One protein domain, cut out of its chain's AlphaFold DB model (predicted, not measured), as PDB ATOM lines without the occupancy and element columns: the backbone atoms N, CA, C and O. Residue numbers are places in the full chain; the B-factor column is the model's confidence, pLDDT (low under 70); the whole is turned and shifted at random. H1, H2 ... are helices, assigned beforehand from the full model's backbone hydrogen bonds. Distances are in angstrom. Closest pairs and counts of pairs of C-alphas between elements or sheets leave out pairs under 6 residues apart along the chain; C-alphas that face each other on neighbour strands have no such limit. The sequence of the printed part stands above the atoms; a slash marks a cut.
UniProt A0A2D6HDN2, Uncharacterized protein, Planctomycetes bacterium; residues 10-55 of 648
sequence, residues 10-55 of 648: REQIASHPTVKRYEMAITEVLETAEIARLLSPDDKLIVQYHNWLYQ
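Overview. This is residues 10 to 55 of the 648 residues of an uncharacterized protein of Planctomycetes bacterium (UniProt A0A2D6HDN2). One long helix, H3, makes most of the length, with the shorter H4 folded back along its later part as a helical hairpin and two short helical turns, H1 and H2, forming a small hook at its beginning. The printed part has 46 residues, with four named helices in the order H1, H2, H3, H4 and no named strand; the class is all helix. The whole is loose, with a radius of gyration of the C-alphas of 12.0 A, and only just elongated, spanning 36 by 18 by 14 A.

Arrangement. H1, residues 10 to 14, and H2, residues 17 to 20, only just touch, and only at the corner by their link, with 3 pairs of C-alphas within 8 A; the closest C-alphas are those of Ala 14 and Lys 20, 5.5 A apart. H1 touches H3, residues 23 to 39, with residues 23 to 27 of H3 alone; the closest C-alphas are those of Ile 13 and Glu 23, 6.2 A apart. H2 and H3 meet only through their link. H3 touches H4, residues 44 to 53, with residues 30 to 37 of H3 alone, and the C-alphas of Ala 33 and His 50 are the closest, 5.9 A apart. These two form a helical hairpin and run opposite ways at a shallow tilt of 33 degrees, only just short of steep. H1 and H2 are each apart from H4. In H1, H3 and H4 every O i to N i+4 pair is within hydrogen-bond range; H2 is too short for such a pair.

Along the chain. H1 begins at C-alpha 10, (143.785, 189.229, 206.685). H3 measures 23.9 A from C-alpha 23, (151.045, 189.772, 207.083), to C-alpha 39. H4 measures 14.5 A and ends at C-alpha 53, (147.865, 179.057, 217.062).

Size, cuts and confidence. The two C-alphas farthest apart are those of Pro 17 and Asp 42, 35.8 A. The printed part has no cut, and its three links are tight. The mean pLDDT of the printed part is 81.3, and residues 10 to 19 are under 70.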
ATOM      1  N   ARG A  10     143.210 188.072 207.373       64.56
ATOM      2  CA  ARG A  10     143.785 189.229 206.685       64.56
ATOM      3  C   ARG A  10     143.253 190.566 207.207       64.56
ATOM      4  O   ARG A  10     144.025 191.493 207.432       64.56
ATOM      5  N   GLU A  11     141.953 190.649 207.489       68.56
ATOM      6  CA  GLU A  11     141.318 191.856 208.044       68.56
ATOM      7  C   GLU A  11     141.783 192.138 209.478       68.56
ATOM      8  O   GLU A  11     141.943 193.290 209.884       68.56
ATOM      9  N   GLN A  12     142.056 191.079 210.240       67.81
ATOM     10  CA  GLN A  12     142.515 191.178 211.623       67.81
ATOM     11  C   GLN A  12     143.996 191.576 211.717       67.81
ATOM     12  O   GLN A  12     144.393 192.251 212.666       67.81
ATOM     13  N   ILE A  13     144.808 191.209 210.721       68.31
ATOM     14  CA  ILE A  13     146.236 191.546 210.651       68.31
ATOM     15  C   ILE A  13     146.471 192.954 210.086       68.31
ATOM     16  O   ILE A  13     147.333 193.682 210.588       68.31
ATOM     17  N   ALA A  14     145.691 193.363 209.080       64.38
ATOM     18  CA  ALA A  14     145.896 194.613 208.341       64.38
ATOM     19  C   ALA A  14     145.821 195.888 209.210       64.38
ATOM     20  O   ALA A  14     146.380 196.923 208.836       64.38
ATOM     21  N   SER A  15     145.169 195.820 210.377       62.28
ATOM     22  CA  SER A  15     144.971 196.949 211.296       62.28
ATOM     23  C   SER A  15     146.095 197.153 212.328       62.28
ATOM     24  O   SER A  15     146.116 198.190 212.994       62.28
ATOM     25  N   HIS A  16     147.053 196.223 212.461       61.59
ATOM     26  CA  HIS A  16     148.075 196.284 213.514       61.59
ATOM     27  C   HIS A  16     149.474 196.642 212.961       61.59
ATOM     28  O   HIS A  16     150.115 195.803 212.322       61.59
ATOM     29  N   PRO A  17     150.039 197.831 213.262       64.19
ATOM     30  CA  PRO A  17     151.250 198.348 212.605       64.19
ATOM     31  C   PRO A  17     152.497 197.456 212.762       64.19
ATOM     32  O   PRO A  17     153.265 197.304 211.817       64.19
ATOM     33  N   THR A  18     152.674 196.794 213.911       64.19
ATOM     34  CA  THR A  18     153.800 195.863 214.157       64.19
ATOM     35  C   THR A  18     153.664 194.508 213.451       64.19
ATOM     36  O   THR A  18     154.666 193.841 213.207       64.19
ATOM     37  N   VAL A  19     152.432 194.081 213.156       66.31
ATOM     38  CA  VAL A  19     152.113 192.738 212.636       66.31
ATOM     39  C   VAL A  19     151.923 192.780 211.123       66.31
ATOM     40  O   VAL A  19     152.294 191.833 210.443       66.31
ATOM     41  N   LYS A  20     151.454 193.912 210.585       70.62
ATOM     42  CA  LYS A  20     151.286 194.155 209.148       70.62
ATOM     43  C   LYS A  20     152.541 193.837 208.330       70.62
ATOM     44  O   LYS A  20     152.442 193.253 207.259       70.62
ATOM     45  N   ARG A  21     153.737 194.147 208.850       78.00
ATOM     46  CA  ARG A  21     155.015 193.812 208.186       78.00
ATOM     47  C   ARG A  21     155.256 192.304 208.012       78.00
ATOM     48  O   ARG A  21     156.107 191.921 207.223       78.00
ATOM     49  N   TYR A  22     154.519 191.473 208.744       77.69
ATOM     50  CA  TYR A  22     154.566 190.015 208.691       77.69
ATOM     51  C   TYR A  22     153.269 189.412 208.126       77.69
ATOM     52  O   TYR A  22     153.069 188.208 208.248       77.69
ATOM     53  N   GLU A  23     152.377 190.216 207.528       78.12
ATOM     54  CA  GLU A  23     151.045 189.772 207.083       78.12
ATOM     55  C   GLU A  23     151.102 188.552 206.172       78.12
ATOM     56  O   GLU A  23     150.349 187.609 206.395       78.12
ATOM     57  N   MET A  24     152.019 188.542 205.201       81.88
ATOM     58  CA  MET A  24     152.181 187.410 204.288       81.88
ATOM     59  C   MET A  24     152.582 186.140 205.040       81.88
ATOM     60  O   MET A  24     151.874 185.145 204.952       81.88
ATOM     61  N   ALA A  25     153.650 186.199 205.842       82.50
ATOM     62  CA  ALA A  25     154.152 185.040 206.582       82.50
ATOM     63  C   ALA A  25     153.126 184.508 207.598       82.50
ATOM     64  O   ALA A  25     152.965 183.304 207.761       82.50
ATOM     65  N   ILE A  26     152.400 185.398 208.279       80.38
ATOM     66  CA  ILE A  26     151.363 184.996 209.236       80.38
ATOM     67  C   ILE A  26     150.167 184.377 208.510       80.38
ATOM     68  O   ILE A  26     149.647 183.364 208.971       80.38
ATOM     69  N   THR A  27     149.728 184.975 207.400       80.31
ATOM     70  CA  THR A  27     148.637 184.426 206.580       80.31
ATOM     71  C   THR A  27     148.998 183.030 206.091       80.31
ATOM     72  O   THR A  27     148.222 182.108 206.304       80.31
ATOM     73  N   GLU A  28     150.204 182.853 205.551       86.06
ATOM     74  CA  GLU A  28     150.703 181.563 205.071       86.06
ATOM     75  C   GLU A  28     150.711 180.491 206.171       86.06
ATOM     76  O   GLU A  28     150.199 179.391 205.963       86.06
ATOM     77  N   VAL A  29     151.226 180.807 207.367       85.19
ATOM     78  CA  VAL A  29     151.232 179.873 208.508       85.19
ATOM     79  C   VAL A  29     149.811 179.478 208.914       85.19
ATOM     80  O   VAL A  29     149.544 178.302 209.165       85.19
ATOM     81  N   LEU A  30     148.888 180.441 208.985       83.00
ATOM     82  CA  LEU A  30     147.518 180.177 209.425       83.00
ATOM     83  C   LEU A  30     146.699 179.417 208.372       83.00
ATOM     84  O   LEU A  30     145.956 178.508 208.738       83.00
ATOM     85  N   GLU A  31     146.857 179.746 207.087       84.88
ATOM     86  CA  GLU A  31     146.239 179.011 205.978       84.88
ATOM     87  C   GLU A  31     146.781 177.585 205.902       84.88
ATOM     88  O   GLU A  31     146.001 176.642 205.787       84.88
ATOM     89  N   THR A  32     148.094 177.400 206.058       89.06
ATOM     90  CA  THR A  32     148.716 176.069 206.084       89.06
ATOM     91  C   THR A  32     148.179 175.231 207.242       89.06
ATOM     92  O   THR A  32     147.810 174.074 207.040       89.06
ATOM     93  N   ALA A  33     148.077 175.804 208.446       86.75
ATOM     94  CA  ALA A  33     147.511 175.112 209.601       86.75
ATOM     95  C   ALA A  33     146.039 174.721 209.380       86.75
ATOM     96  O   ALA A  33     145.623 173.635 209.787       86.75
ATOM     97  N   GLU A  34     145.255 175.575 208.719       86.00
ATOM     98  CA  GLU A  34     143.853 175.286 208.414       86.00
ATOM     99  C   GLU A  34     143.700 174.230 207.309       86.00
ATOM    100  O   GLU A  34     142.901 173.308 207.457       86.00
ATOM    101  N   ILE A  35     144.509 174.288 206.246       90.81
ATOM    102  CA  ILE A  35     144.557 173.252 205.203       90.81
ATOM    103  C   ILE A  35     144.937 171.901 205.821       90.81
ATOM    104  O   ILE A  35     144.260 170.905 205.568       90.81
ATOM    105  N   ALA A  36     145.968 171.863 206.669       93.06
ATOM    106  CA  ALA A  36     146.374 170.646 207.367       93.06
ATOM    107  C   ALA A  36     145.228 170.079 208.221       93.06
ATOM    108  O   ALA A  36     144.937 168.885 208.141       93.06
ATOM    109  N   ARG A  37     144.518 170.936 208.971       90.88
ATOM    110  CA  ARG A  37     143.342 170.536 209.760       90.88
ATOM    111  C   ARG A  37     142.216 169.979 208.890       90.88
ATOM    112  O   ARG A  37     141.577 169.014 209.287       90.88
ATOM    113  N   LEU A  38     141.952 170.564 207.723       90.06
ATOM    114  CA  LEU A  38     140.914 170.073 206.812       90.06
ATOM    115  C   LEU A  38     141.284 168.726 206.176       90.06
ATOM    116  O   LEU A  38     140.405 167.888 205.984       90.06
ATOM    117  N   LEU A  39     142.564 168.515 205.863       96.00
ATOM    118  CA  LEU A  39     143.054 167.272 205.264       96.00
ATOM    119  C   LEU A  39     143.134 166.117 206.269       96.00
ATOM    120  O   LEU A  39     142.900 164.971 205.891       96.00
ATOM    121  N   SER A  40     143.472 166.401 207.530       95.44
ATOM    122  CA  SER A  40     143.612 165.385 208.577       95.44
ATOM    123  C   SER A  40     143.124 165.916 209.936       95.44
ATOM    124  O   SER A  40     143.927 166.263 210.807       95.44
ATOM    125  N   PRO A  41     141.795 166.013 210.133       90.19
ATOM    126  CA  PRO A  41     141.201 166.683 211.293       90.19
ATOM    127  C   PRO A  41     141.455 165.981 212.630       90.19
ATOM    128  O   PRO A  41     141.422 166.640 213.669       90.19
ATOM    129  N   ASP A  42     141.731 164.675 212.607       92.88
ATOM    130  CA  ASP A  42     141.939 163.852 213.804       92.88
ATOM    131  C   ASP A  42     143.426 163.582 214.106       92.88
ATOM    132  O   ASP A  42     143.755 162.915 215.094       92.88
ATOM    133  N   ASP A  43     144.349 164.086 213.278       94.50
ATOM    134  CA  ASP A  43     145.781 163.921 213.517       94.50
ATOM    135  C   ASP A  43     146.221 164.706 214.763       94.50
ATOM    136  O   ASP A  43     146.049 165.923 214.877       94.50
ATOM    137  N   LYS A  44     146.825 163.994 215.721       90.00
ATOM    138  CA  LYS A  44     147.185 164.543 217.038       90.00
ATOM    139  C   LYS A  44     148.194 165.687 216.969       90.00
ATOM    140  O   LYS A  44     148.232 166.506 217.888       90.00
ATOM    141  N   LEU A  45     149.045 165.719 215.946       92.12
ATOM    142  CA  LEU A  45     150.036 166.768 215.752       92.12
ATOM    143  C   LEU A  45     149.370 168.015 215.171       92.12
ATOM    144  O   LEU A  45     149.524 169.109 215.713       92.12
ATOM    145  N   ILE A  46     148.569 167.837 214.122       91.75
ATOM    146  CA  ILE A  46     147.835 168.924 213.465       91.75
ATOM    147  C   ILE A  46     146.879 169.607 214.449       91.75
ATOM    148  O   ILE A  46     146.868 170.835 214.546       91.75
ATOM    149  N   VAL A  47     146.155 168.826 215.256       88.44
ATOM    150  CA  VAL A  47     145.278 169.344 216.318       88.44
ATOM    151  C   VAL A  47     146.055 170.190 217.334       88.44
ATOM    152  O   VAL A  47     145.545 171.207 217.804       88.44
ATOM    153  N   GLN A  48     147.290 169.811 217.674       89.94
ATOM    154  CA  GLN A  48     148.130 170.579 218.595       89.94
ATOM    155  C   GLN A  48     148.572 171.919 218.017       89.94
ATOM    156  O   GLN A  48     148.383 172.943 218.677       89.94
ATOM    157  N   TYR A  49     149.118 171.925 216.797       89.06
ATOM    158  CA  TYR A  49     149.538 173.156 216.121       89.06
ATOM    159  C   TYR A  49     148.364 174.110 215.919       89.06
ATOM    160  O   TYR A  49     148.471 175.293 216.245       89.06
ATOM    161  N   HIS A  50     147.227 173.592 215.447       85.88
ATOM    162  CA  HIS A  50     146.016 174.385 215.260       85.88
ATOM    163  C   HIS A  50     145.558 174.996 216.589       85.88
ATOM    164  O   HIS A  50     145.575 176.217 216.746       85.88
ATOM    165  N   ASN A  51     145.286 174.175 217.607       83.69
ATOM    166  CA  ASN A  51     144.829 174.674 218.906       83.69
ATOM    167  C   ASN A  51     145.813 175.667 219.546       83.69
ATOM    168  O   ASN A  51     145.381 176.618 220.195       83.69
ATOM    169  N   TRP A  52     147.123 175.488 219.347       84.69
ATOM    170  CA  TRP A  52     148.134 176.413 219.855       84.69
ATOM    171  C   TRP A  52     148.090 177.779 219.162       84.69
ATOM    172  O   TRP A  52     148.120 178.815 219.830       84.69
ATOM    173  N   LEU A  53     147.985 177.810 217.830       81.38
ATOM    174  CA  LEU A  53     147.865 179.057 217.062       81.38
ATOM    175  C   LEU A  53     146.598 179.833 217.453       81.38
ATOM    176  O   LEU A  53     146.634 181.057 217.613       81.38
ATOM    177  N   TYR A  54     145.503 179.108 217.691       74.69
ATOM    178  CA  TYR A  54     144.191 179.657 218.034       74.69
ATOM    179  C   TYR A  54     143.926 179.728 219.555       74.69
ATOM    180  O   TYR A  54     142.842 180.119 219.985       74.69
ATOM    181  N   GLN A  55     144.918 179.462 220.412       72.38
ATOM    182  CA  GLN A  55     144.743 179.362 221.872       72.38
ATOM    183  C   GLN A  55     144.142 180.614 222.542       72.38
ATOM    184  O   GLN A  55     143.507 180.518 223.587       72.38
TER     185      GLN A  55